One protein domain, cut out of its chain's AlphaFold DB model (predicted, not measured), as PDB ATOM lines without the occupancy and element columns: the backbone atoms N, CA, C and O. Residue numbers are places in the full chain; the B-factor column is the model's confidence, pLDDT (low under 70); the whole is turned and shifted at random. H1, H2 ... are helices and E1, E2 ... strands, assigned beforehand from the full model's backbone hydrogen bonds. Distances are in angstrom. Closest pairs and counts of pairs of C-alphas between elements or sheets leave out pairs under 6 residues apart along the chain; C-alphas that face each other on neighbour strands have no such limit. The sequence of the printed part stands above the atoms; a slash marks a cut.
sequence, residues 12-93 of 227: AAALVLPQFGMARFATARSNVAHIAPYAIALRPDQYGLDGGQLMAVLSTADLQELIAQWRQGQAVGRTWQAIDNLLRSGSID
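This is residues 12 to 93 of the 227 residues of an uncharacterized protein of Hydrogenophaga sp. PBL-H3 (UniProt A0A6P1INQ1). A small three-stranded sheet has H2 running along one face, and a helical hairpin, H3 and H4, stands at the end of the sheet where E1 ends and E2 begins, with H3 grazing the sheet. The short H1 sits near the opposite end of the sheet, and the long link of residues 27 to 39 loops round on the side away from H2. The printed part has 82 residues, with three named strands and then four named helices along it; the sheet order is E2 E1 E3, antiparallel throughout, and the class is mixed, helices and strands. The whole is compact, with a radius of gyration of the C-alphas of 11.7 A, and spans 29 by 29 by 17 A.

E1 is residues 13 to 17, 12.4 A long, beginning at C-alpha 13 at (-3.761, 59.708, 84.940). E2 is residues 22 to 26, 11.9 A, and E3 is residues 40 to 42, 6.2 A. H1 is residues 44 to 47, 5.6 A. H2 is residues 51 to 58, 10.6 A, with C-alpha 51 at (-2.128, 63.021, 78.179). H3 is residues 61 to 71, 14.9 A. H4, the longest helix, is residues 76 to 89, 20.0 A, and ends at C-alpha 89 at (-13.507, 52.309, 69.611).

E1 is the inner strand, between the edge strands E2 and E3. E1 and E2 form a hairpin, antiparallel at 151 degrees, with N 15 and O 24 at 2.7 A, within hydrogen-bond range. E1 and E3 are antiparallel at 150 degrees, with N 14 and O 42 at 2.8 A, also within range. H2 is on the sheet at a height over the sheet of 9.0 A. It lies over E1 and only just over E2, on which 3 of its 8 C-alphas fall, and on the local plane it stands at 20 degrees to E1, along the strands. H3 only grazes the sheet, with its residues 64 to 71. H3 and H4 touch and form a helical hairpin, opposite ways at a shallow tilt of 18 degrees; their closest C-alphas, of Trp 70 and Val 76, are 5.6 A apart. H2 and H3 are close but not clearly touching, about perpendicular at 77 degrees; their closest C-alphas, of Leu 58 and Gln 64, are 6.8 A apart. H1 is not on the sheet; it is close to H2 but not clearly touching, the closest C-alphas, of Pro 44 and Gly 51, being 5.7 A apart. H4 is not on the sheet, and it is only just apart from E3, at 8.3 A. Every O i to N i+4 pair is within hydrogen-bond range in H2 and H3; in H4 9 of 10 are, and H1 is too short for such a pair.

The two C-alphas farthest apart, those of Asn 31 and Asp 93, are 31.3 A apart. The printed part has no cut. The link from E2 to E3, 13 residues, is long; the others are tight. The mean pLDDT of the printed part is 74.5, and it is under 70 in residues 12 to 13, 18 to 22, 24 to 38 and 73 to 77.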
ATOM      1  N   ALA A  12       0.965  59.392  84.519       61.34
ATOM      2  CA  ALA A  12      -0.002  60.411  84.889       61.34
ATOM      3  C   ALA A  12      -1.383  59.941  84.414       61.34
ATOM      4  O   ALA A  12      -1.515  59.464  83.287       61.34
ATOM      5  N   ALA A  13      -2.385  60.041  85.281       65.25
ATOM      6  CA  ALA A  13      -3.761  59.708  84.940       65.25
ATOM      7  C   ALA A  13      -4.565  61.001  84.782       65.25
ATOM      8  O   ALA A  13      -4.343  61.972  85.515       65.25
ATOM      9  N   ALA A  14      -5.512  61.006  83.850       71.19
ATOM     10  CA  ALA A  14      -6.577  61.993  83.859       71.19
ATOM     11  C   ALA A  14      -7.590  61.575  84.930       71.19
ATOM     12  O   ALA A  14      -8.143  60.477  84.890       71.19
ATOM     13  N   LEU A  15      -7.795  62.429  85.924       71.56
ATOM     14  CA  LEU A  15      -8.850  62.284  86.908       71.56
ATOM     15  C   LEU A  15     -10.099  62.972  86.364       71.56
ATOM     16  O   LEU A  15     -10.140  64.198  86.260       71.56
ATOM     17  N   VAL A  16     -11.108  62.175  86.039       73.81
ATOM     18  CA  VAL A  16     -12.445  62.647  85.692       73.81
ATOM     19  C   VAL A  16     -13.284  62.650  86.963       73.81
ATOM     20  O   VAL A  16     -13.337  61.651  87.679       73.81
ATOM     21  N   LEU A  17     -13.919  63.784  87.244       72.81
ATOM     22  CA  LEU A  17     -14.815  64.069  88.360       72.81
ATOM     23  C   LEU A  17     -16.217  64.324  87.794       72.81
ATOM     24  O   LEU A  17     -16.621  65.472  87.600       72.81
ATOM     25  N   PRO A  18     -16.975  63.259  87.504       67.19
ATOM     26  CA  PRO A  18     -18.171  63.344  86.673       67.19
ATOM     27  C   PRO A  18     -19.300  64.118  87.346       67.19
ATOM     28  O   PRO A  18     -20.017  64.857  86.686       67.19
ATOM     29  N   GLN A  19     -19.416  64.021  88.677       66.44
ATOM     30  CA  GLN A  19     -20.390  64.803  89.448       66.44
ATOM     31  C   GLN A  19     -20.192  66.315  89.315       66.44
ATOM     32  O   GLN A  19     -21.131  67.072  89.538       66.44
ATOM     33  N   PHE A  20     -18.992  66.749  88.937       65.38
ATOM     34  CA  PHE A  20     -18.659  68.159  88.786       65.38
ATOM     35  C   PHE A  20     -18.338  68.517  87.342       65.38
ATOM     36  O   PHE A  20     -18.002  69.652  87.101       65.38
ATOM     37  N   GLY A  21     -18.435  67.590  86.382       64.62
ATOM     38  CA  GLY A  21     -18.110  67.883  84.982       64.62
ATOM     39  C   GLY A  21     -16.634  68.195  84.715       64.62
ATOM     40  O   GLY A  21     -16.309  68.716  83.655       64.62
ATOM     41  N   MET A  22     -15.728  67.880  85.647       67.31
ATOM     42  CA  MET A  22     -14.324  68.285  85.545       67.31
ATOM     43  C   MET A  22     -13.422  67.117  85.159       67.31
ATOM     44  O   MET A  22     -13.524  66.028  85.721       67.31
ATOM     45  N   ALA A  23     -12.482  67.356  84.251       70.00
ATOM     46  CA  ALA A  23     -11.381  66.446  83.958       70.00
ATOM     47  C   ALA A  23     -10.058  67.196  84.146       70.00
ATOM     48  O   ALA A  23      -9.899  68.312  83.659       70.00
ATOM     49  N   ARG A  24      -9.104  66.603  84.867       64.25
ATOM     50  CA  ARG A  24      -7.770  67.191  85.068       64.25
ATOM     51  C   ARG A  24      -6.689  66.134  85.076       64.25
ATOM     52  O   ARG A  24      -6.936  64.989  85.447       64.25
ATOM     53  N   PHE A  25      -5.456  66.535  84.799       62.44
ATOM     54  CA  PHE A  25      -4.321  65.689  85.135       62.44
ATOM     55  C   PHE A  25      -4.118  65.635  86.643       62.44
ATOM     56  O   PHE A  25      -4.036  66.654  87.330       62.44
ATOM     57  N   ALA A  26      -4.021  64.417  87.158       55.03
ATOM     58  CA  ALA A  26      -3.517  64.161  88.488       55.03
ATOM     59  C   ALA A  26      -2.230  63.347  88.357       55.03
ATOM     60  O   ALA A  26      -2.205  62.254  87.784       55.03
ATOM     61  N   THR A  27      -1.146  63.856  88.937       48.66
ATOM     62  CA  THR A  27       0.063  63.074  89.207       48.66
ATOM     63  C   THR A  27      -0.225  62.117  90.361       48.66
ATOM     64  O   THR A  27       0.240  62.277  91.487       48.66
ATOM     65  N   ALA A  28      -1.053  61.105  90.109       40.28
ATOM     66  CA  ALA A  28      -1.355  60.100  91.112       40.28
ATOM     67  C   ALA A  28      -0.086  59.294  91.432       40.28
ATOM     68  O   ALA A  28       0.579  58.742  90.550       40.28
ATOM     69  N   ARG A  29       0.233  59.156  92.726       40.38
ATOM     70  CA  ARG A  29       1.133  58.106  93.216       40.38
ATOM     71  C   ARG A  29       0.431  56.747  93.050       40.38
ATOM     72  O   ARG A  29      -0.101  56.218  94.009       40.38
ATOM     73  N   SER A  30       0.420  56.229  91.824       39.81
ATOM     74  CA  SER A  30       0.306  54.819  91.400       39.81
ATOM     75  C   SER A  30      -0.768  53.867  91.973       39.81
ATOM     76  O   SER A  30      -0.816  52.751  91.478       39.81
ATOM     77  N   ASN A  31      -1.642  54.232  92.920       41.66
ATOM     78  CA  ASN A  31      -2.521  53.251  93.593       41.66
ATOM     79  C   ASN A  31      -4.025  53.597  93.604       41.66
ATOM     80  O   ASN A  31      -4.777  52.984  94.358       41.66
ATOM     81  N   VAL A  32      -4.499  54.563  92.809       43.88
ATOM     82  CA  VAL A  32      -5.945  54.851  92.776       43.88
ATOM     83  C   VAL A  32      -6.649  53.745  91.989       43.88
ATOM     84  O   VAL A  32      -6.411  53.581  90.795       43.88
ATOM     85  N   ALA A  33      -7.474  52.959  92.683       46.72
ATOM     86  CA  ALA A  33      -8.307  51.920  92.094       46.72
ATOM     87  C   ALA A  33      -9.224  52.478  90.987       46.72
ATOM     88  O   ALA A  33      -9.633  53.637  91.011       46.72
ATOM     89  N   HIS A  34      -9.529  51.605  90.027       58.19
ATOM     90  CA  HIS A  34      -9.965  51.905  88.662       58.19
ATOM     91  C   HIS A  34     -11.275  52.690  88.500       58.19
ATOM     92  O   HIS A  34     -11.477  53.296  87.454       58.19
ATOM     93  N   ILE A  35     -12.172  52.686  89.482       56.12
ATOM     94  CA  ILE A  35     -13.468  53.367  89.422       56.12
ATOM     95  C   ILE A  35     -13.886  53.645  90.865       56.12
ATOM     96  O   ILE A  35     -13.998  52.711  91.658       56.12
ATOM     97  N   ALA A  36     -14.126  54.905  91.215       62.28
ATOM     98  CA  ALA A  36     -14.761  55.284  92.472       62.28
ATOM     99  C   ALA A  36     -16.146  55.885  92.178       62.28
ATOM    100  O   ALA A  36     -16.356  56.414  91.085       62.28
ATOM    101  N   PRO A  37     -17.090  55.890  93.141       62.06
ATOM    102  CA  PRO A  37     -18.423  56.467  92.922       62.06
ATOM    103  C   PRO A  37     -18.407  57.933  92.456       62.06
ATOM    104  O   PRO A  37     -19.374  58.407  91.867       62.06
ATOM    105  N   TYR A  38     -17.306  58.643  92.722       67.06
ATOM    106  CA  TYR A  38     -17.172  60.087  92.530       67.06
ATOM    107  C   TYR A  38     -16.073  60.490  91.542       67.06
ATOM    108  O   TYR A  38     -15.947  61.671  91.222       67.06
ATOM    109  N   ALA A  39     -15.246  59.539  91.102       73.19
ATOM    110  CA  ALA A  39     -14.099  59.830  90.258       73.19
ATOM    111  C   ALA A  39     -13.662  58.606  89.460       73.19
ATOM    112  O   ALA A  39     -13.706  57.479  89.959       73.19
ATOM    113  N   ILE A  40     -13.154  58.843  88.256       75.88
ATOM    114  CA  ILE A  40     -12.464  57.826  87.473       75.88
ATOM    115  C   ILE A  40     -11.079  58.315  87.103       75.88
ATOM    116  O   ILE A  40     -10.899  59.429  86.620       75.88
ATOM    117  N   ALA A  41     -10.100  57.448  87.337       76.75
ATOM    118  CA  ALA A  41      -8.745  57.640  86.868       76.75
ATOM    119  C   ALA A  41      -8.587  56.943  85.512       76.75
ATOM    120  O   ALA A  41      -8.607  55.717  85.427       76.75
ATOM    121  N   LEU A  42      -8.414  57.738  84.460       79.12
ATOM    122  CA  LEU A  42      -8.148  57.279  83.103       79.12
ATOM    123  C   LEU A  42      -6.657  57.326  82.828       79.12
ATOM    124  O   LEU A  42      -6.005  58.358  82.990       79.12
ATOM    125  N   ARG A  43      -6.113  56.196  82.392       79.25
ATOM    126  CA  ARG A  43      -4.714  56.086  81.999       79.25
ATOM    127  C   ARG A  43      -4.589  56.265  80.486       79.25
ATOM    128  O   ARG A  43      -5.110  55.419  79.765       79.25
ATOM    129  N   PRO A  44      -3.890  57.307  79.996       81.38
ATOM    130  CA  PRO A  44      -3.762  57.556  78.558       81.38
ATOM    131  C   PRO A  44      -3.225  56.352  77.777       81.38
ATOM    132  O   PRO A  44      -3.745  55.992  76.721       81.38
ATOM    133  N   ASP A  45      -2.252  55.646  78.360       81.81
ATOM    134  CA  ASP A  45      -1.598  54.499  77.737       81.81
ATOM    135  C   ASP A  45      -2.538  53.306  77.495       81.81
ATOM    136  O   ASP A  45      -2.296  52.519  76.584       81.81
ATOM    137  N   GLN A  46      -3.646  53.195  78.239       85.06
ATOM    138  CA  GLN A  46      -4.656  52.147  78.027       85.06
ATOM    139  C   GLN A  46      -5.475  52.341  76.745       85.06
ATOM    140  O   GLN A  46      -6.130  51.398  76.298       85.06
ATOM    141  N   TYR A  47      -5.427  53.545  76.178       86.19
ATOM    142  CA  TYR A  47      -6.151  53.945  74.975       86.19
ATOM    143  C   TYR A  47      -5.204  54.245  73.804       86.19
ATOM    144  O   TYR A  47      -5.652  54.673  72.748       86.19
ATOM    145  N   GLY A  48      -3.891  54.037  73.977       85.88
ATOM    146  CA  GLY A  48      -2.893  54.420  72.974       85.88
ATOM    147  C   GLY A  48      -2.765  55.937  72.786       85.88
ATOM    148  O   GLY A  48      -2.297  56.372  71.739       85.88
ATOM    149  N   LEU A  49      -3.176  56.725  73.784       86.69
ATOM    150  CA  LEU A  49      -3.136  58.186  73.772       86.69
ATOM    151  C   LEU A  49      -2.038  58.704  74.707       86.69
ATOM    152  O   LEU A  49      -1.682  58.060  75.699       86.69
ATOM    153  N   ASP A  50      -1.526  59.900  74.434       85.38
ATOM    154  CA  ASP A  50      -0.829  60.699  75.437       85.38
ATOM    155  C   ASP A  50      -1.815  61.505  76.302       85.38
ATOM    156  O   ASP A  50      -3.036  61.459  76.130       85.38
ATOM    157  N   GLY A  51      -1.288  62.230  77.289       77.06
ATOM    158  CA  GLY A  51      -2.128  63.021  78.179       77.06
ATOM    159  C   GLY A  51      -2.902  64.141  77.464       77.06
ATOM    160  O   GLY A  51      -4.107  64.290  77.666       77.06
ATOM    161  N   GLY A  52      -2.243  64.919  76.609       81.31
ATOM    162  CA  GLY A  52      -2.909  66.001  75.879       81.31
ATOM    163  C   GLY A  52      -4.015  65.463  74.975       81.31
ATOM    164  O   GLY A  52      -5.130  65.978  74.982       81.31
ATOM    165  N   GLN A  53      -3.738  64.358  74.283       87.62
ATOM    166  CA  GLN A  53      -4.697  63.657  73.433       87.62
ATOM    167  C   GLN A  53      -5.901  63.136  74.220       87.62
ATOM    168  O   GLN A  53      -7.038  63.329  73.797       87.62
ATOM    169  N   LEU A  54      -5.683  62.519  75.386       87.44
ATOM    170  CA  LEU A  54      -6.784  62.054  76.229       87.44
ATOM    171  C   LEU A  54      -7.676  63.218  76.681       87.44
ATOM    172  O   LEU A  54      -8.897  63.091  76.653       87.44
ATOM    173  N   MET A  55      -7.095  64.357  77.063       84.25
ATOM    174  CA  MET A  55      -7.879  65.536  77.446       84.25
ATOM    175  C   MET A  55      -8.660  66.116  76.273       84.25
ATOM    176  O   MET A  55      -9.841  66.411  76.431       84.25
ATOM    177  N   ALA A  56      -8.036  66.214  75.099       87.25
ATOM    178  CA  ALA A  56      -8.701  66.679  73.890       87.25
ATOM    179  C   ALA A  56      -9.911  65.808  73.537       87.25
ATOM    180  O   ALA A  56     -10.999  66.319  73.276       87.25
ATOM    181  N   VAL A  57      -9.741  64.487  73.612       90.31
ATOM    182  CA  VAL A  57     -10.818  63.526  73.390       90.31
ATOM    183  C   VAL A  57     -11.919  63.683  74.445       90.31
ATOM    184  O   VAL A  57     -13.089  63.791  74.086       90.31
ATOM    185  N   LEU A  58     -11.576  63.786  75.731       87.88
ATOM    186  CA  LEU A  58     -12.556  63.995  76.807       87.88
ATOM    187  C   LEU A  58     -13.332  65.311  76.672       87.88
ATOM    188  O   LEU A  58     -14.451  65.390  77.170       87.88
ATOM    189  N   SER A  59     -12.777  66.325  76.006       85.75
ATOM    190  CA  SER A  59     -13.458  67.592  75.714       85.75
ATOM    191  C   SER A  59     -14.442  67.528  74.537       85.75
ATOM    192  O   SER A  59     -15.131  68.514  74.286       85.75
ATOM    193  N   THR A  60     -14.528  66.411  73.809       88.88
ATOM    194  CA  THR A  60     -15.477  66.270  72.690       88.88
ATOM    195  C   THR A  60     -16.930  66.257  73.166       88.88
ATOM    196  O   THR A  60     -17.226  65.840  74.287       88.88
ATOM    197  N   ALA A  61     -17.848  66.700  72.300       86.94
ATOM    198  CA  ALA A  61     -19.268  66.838  72.625       86.94
ATOM    199  C   ALA A  61     -19.889  65.529  73.141       86.94
ATOM    200  O   ALA A  61     -20.537  65.549  74.183       86.94
ATOM    201  N   ASP A  62     -19.621  64.397  72.483       88.06
ATOM    202  CA  ASP A  62     -20.162  63.086  72.870       88.06
ATOM    203  C   ASP A  62     -19.716  62.675  74.284       88.06
ATOM    204  O   ASP A  62     -20.515  62.217  75.106       88.06
ATOM    205  N   LEU A  63     -18.432  62.870  74.606       87.56
ATOM    206  CA  LEU A  63     -17.896  62.538  75.928       87.56
ATOM    207  C   LEU A  63     -18.365  63.526  77.001       87.56
ATOM    208  O   LEU A  63     -18.670  63.108  78.120       87.56
ATOM    209  N   GLN A  64     -18.496  64.809  76.665       85.19
ATOM    210  CA  GLN A  64     -19.076  65.811  77.558       85.19
ATOM    211  C   GLN A  64     -20.564  65.557  77.821       85.19
ATOM    212  O   GLN A  64     -21.020  65.750  78.948       85.19
ATOM    213  N   GLU A  65     -21.318  65.057  76.839       85.56
ATOM    214  CA  GLU A  65     -22.710  64.654  77.030       85.56
ATOM    215  C   GLU A  65     -22.813  63.479  78.007       85.56
ATOM    216  O   GLU A  65     -23.592  63.538  78.961       85.56
ATOM    217  N   LEU A  66     -21.979  62.447  77.845       86.00
ATOM    218  CA  LEU A  66     -21.930  61.328  78.789       86.00
ATOM    219  C   LEU A  66     -21.550  61.798  80.200       86.00
ATOM    220  O   LEU A  66     -22.201  61.424  81.175       86.00
ATOM    221  N   ILE A  67     -20.547  62.667  80.335       81.38
ATOM    222  CA  ILE A  67     -20.175  63.256  81.630       81.38
ATOM    223  C   ILE A  67     -21.350  64.057  82.224       81.38
ATOM    224  O   ILE A  67     -21.627  63.952  83.421       81.38
ATOM    225  N   ALA A  68     -22.099  64.798  81.404       78.81
ATOM    226  CA  ALA A  68     -23.270  65.553  81.842       78.81
ATOM    227  C   ALA A  68     -24.440  64.651  82.278       78.81
ATOM    228  O   ALA A  68     -25.073  64.938  83.297       78.81
ATOM    229  N   GLN A  69     -24.713  63.557  81.562       79.19
ATOM    230  CA  GLN A  69     -25.713  62.552  81.951       79.19
ATOM    231  C   GLN A  69     -25.326  61.888  83.276       79.19
ATOM    232  O   GLN A  69     -26.151  61.733  84.181       79.19
ATOM    233  N   TRP A  70     -24.040  61.573  83.431       79.00
ATOM    234  CA  TRP A  70     -23.513  61.031  84.672       79.00
ATOM    235  C   TRP A  70     -23.703  62.004  85.842       79.00
ATOM    236  O   TRP A  70     -24.179  61.606  86.908       79.00
ATOM    237  N   ARG A  71     -23.423  63.297  85.649       73.12
ATOM    238  CA  ARG A  71     -23.655  64.337  86.664       73.12
ATOM    239  C   ARG A  71     -25.095  64.356  87.181       73.12
ATOM    240  O   ARG A  71     -25.315  64.594  88.364       73.12
ATOM    241  N   GLN A  72     -26.071  64.072  86.323       74.88
ATOM    242  CA  GLN A  72     -27.492  64.032  86.689       74.88
ATOM    243  C   GLN A  72     -27.890  62.759  87.460       74.88
ATOM    244  O   GLN A  72     -29.070  62.540  87.728       74.88
ATOM    245  N   GLY A  73     -26.927  61.901  87.816       69.38
ATOM    246  CA  GLY A  73     -27.172  60.643  88.518       69.38
ATOM    247  C   GLY A  73     -27.771  59.556  87.626       69.38
ATOM    248  O   GLY A  73     -28.154  58.497  88.127       69.38
ATOM    249  N   GLN A  74     -27.842  59.779  86.311       62.78
ATOM    250  CA  GLN A  74     -28.365  58.791  85.381       62.78
ATOM    251  C   GLN A  74     -27.308  57.707  85.130       62.78
ATOM    252  O   GLN A  74     -26.232  57.968  84.603       62.78
ATOM    253  N   ALA A  75     -27.623  56.478  85.553       63.66
ATOM    254  CA  ALA A  75     -26.942  55.242  85.159       63.66
ATOM    255  C   ALA A  75     -25.396  55.234  85.257       63.66
ATOM    256  O   ALA A  75     -24.736  54.697  84.373       63.66
ATOM    257  N   VAL A  76     -24.832  55.725  86.370       63.84
ATOM    258  CA  VAL A  76     -23.382  55.797  86.696       63.84
ATOM    259  C   VAL A  76     -22.528  54.654  86.112       63.84
ATOM    260  O   VAL A  76     -21.525  54.903  85.446       63.84
ATOM    261  N   GLY A  77     -22.926  53.395  86.333       66.94
ATOM    262  CA  GLY A  77     -22.173  52.230  85.851       66.94
ATOM    263  C   GLY A  77     -22.181  52.054  84.327       66.94
ATOM    264  O   GLY A  77     -21.182  51.616  83.764       66.94
ATOM    265  N   ARG A  78     -23.275  52.429  83.650       75.06
ATOM    266  CA  ARG A  78     -23.392  52.373  82.183       75.06
ATOM    267  C   ARG A  78     -22.649  53.531  81.524       75.06
ATOM    268  O   ARG A  78     -22.051  53.340  80.472       75.06
ATOM    269  N   THR A  79     -22.646  54.702  82.152       77.00
ATOM    270  CA  THR A  79     -22.021  55.902  81.587       77.00
ATOM    271  C   THR A  79     -20.500  55.806  81.571       77.00
ATOM    272  O   THR A  79     -19.877  56.151  80.573       77.00
ATOM    273  N   TRP A  80     -19.891  55.231  82.616       79.19
ATOM    274  CA  TRP A  80     -18.468  54.887  82.580       79.19
ATOM    275  C   TRP A  80     -18.137  53.916  81.440       79.19
ATOM    276  O   TRP A  80     -17.210  54.158  80.674       79.19
ATOM    277  N   GLN A  81     -18.903  52.832  81.307       83.88
ATOM    278  CA  GLN A  81     -18.679  51.850  80.242       83.88
ATOM    279  C   GLN A  81     -18.824  52.483  78.855       83.88
ATOM    280  O   GLN A  81     -18.062  52.147  77.956       83.88
ATOM    281  N   ALA A  82     -19.753  53.425  78.679       86.50
ATOM    282  CA  ALA A  82     -19.892  54.185  77.441       86.50
ATOM    283  C   ALA A  82     -18.658  55.058  77.155       86.50
ATOM    284  O   ALA A  82     -18.167  55.048  76.028       86.50
ATOM    285  N   ILE A  83     -18.116  55.741  78.172       86.75
ATOM    286  CA  ILE A  83     -16.864  56.507  78.059       86.75
ATOM    287  C   ILE A  83     -15.697  55.580  77.681       86.75
ATOM    288  O   ILE A  83     -14.996  55.859  76.713       86.75
ATOM    289  N   ASP A  84     -15.501  54.463  78.391       87.25
ATOM    290  CA  ASP A  84     -14.419  53.508  78.095       87.25
ATOM    291  C   ASP A  84     -14.559  52.909  76.686       87.25
ATOM    292  O   ASP A  84     -13.574  52.826  75.954       87.25
ATOM    293  N   ASN A  85     -15.779  52.564  76.266       89.19
ATOM    294  CA  ASN A  85     -16.051  52.039  74.929       89.19
ATOM    295  C   ASN A  85     -15.737  53.059  73.829       89.19
ATOM    296  O   ASN A  85     -15.112  52.681  72.842       89.19
ATOM    297  N   LEU A  86     -16.123  54.330  73.990       89.19
ATOM    298  CA  LEU A  86     -15.806  55.390  73.022       89.19
ATOM    299  C   LEU A  86     -14.301  55.648  72.928       89.19
ATOM    300  O   LEU A  86     -13.762  55.798  71.833       89.19
ATOM    301  N   LEU A  87     -13.605  55.649  74.068       89.38
ATOM    302  CA  LEU A  87     -12.151  55.795  74.094       89.38
ATOM    303  C   LEU A  87     -11.444  54.612  73.408       89.38
ATOM    304  O   LEU A  87     -10.408  54.804  72.779       89.38
ATOM    305  N   ARG A  88     -11.996  53.393  73.499       88.88
ATOM    306  CA  ARG A  88     -11.444  52.192  72.845       88.88
ATOM    307  C   ARG A  88     -11.833  52.038  71.381       88.88
ATOM    308  O   ARG A  88     -11.071  51.431  70.633       88.88
ATOM    309  N   SER A  89     -13.006  52.517  70.973       86.44
ATOM    310  CA  SER A  89     -13.507  52.309  69.611       86.44
ATOM    311  C   SER A  89     -12.714  53.095  68.570       86.44
ATOM    312  O   SER A  89     -12.780  52.766  67.386       86.44
ATOM    313  N   GLY A  90     -11.989  54.139  68.993       74.62
ATOM    314  CA  GLY A  90     -11.229  55.011  68.096       74.62
ATOM    315  C   GLY A  90     -12.116  55.770  67.107       74.62
ATOM    316  O   GLY A  90     -11.623  56.280  66.109       74.62
ATOM    317  N   SER A  91     -13.428  55.837  67.362       83.69
ATOM    318  CA  SER A  91     -14.408  56.483  66.476       83.69
ATOM    319  C   SER A  91     -14.354  58.012  66.529       83.69
ATOM    320  O   SER A  91     -15.111  58.679  65.830       83.69
ATOM    321  N   ILE A  92     -13.478  58.560  67.368       87.19
ATOM    322  CA  ILE A  92     -13.289  59.989  67.575       87.19
ATOM    323  C   ILE A  92     -12.200  60.461  66.616       87.19
ATOM    324  O   ILE A  92     -11.092  59.924  66.621       87.19
ATOM    325  N   ASP A  93     -12.505  61.483  65.816       91.69
ATOM    326  CA  ASP A  93     -11.501  62.167  65.005       91.69
ATOM    327  C   ASP A  93     -10.502  62.872  65.932       91.69
ATOM    328  O   ASP A  93     -10.733  63.976  66.431       91.69
TER     329      ASP A  93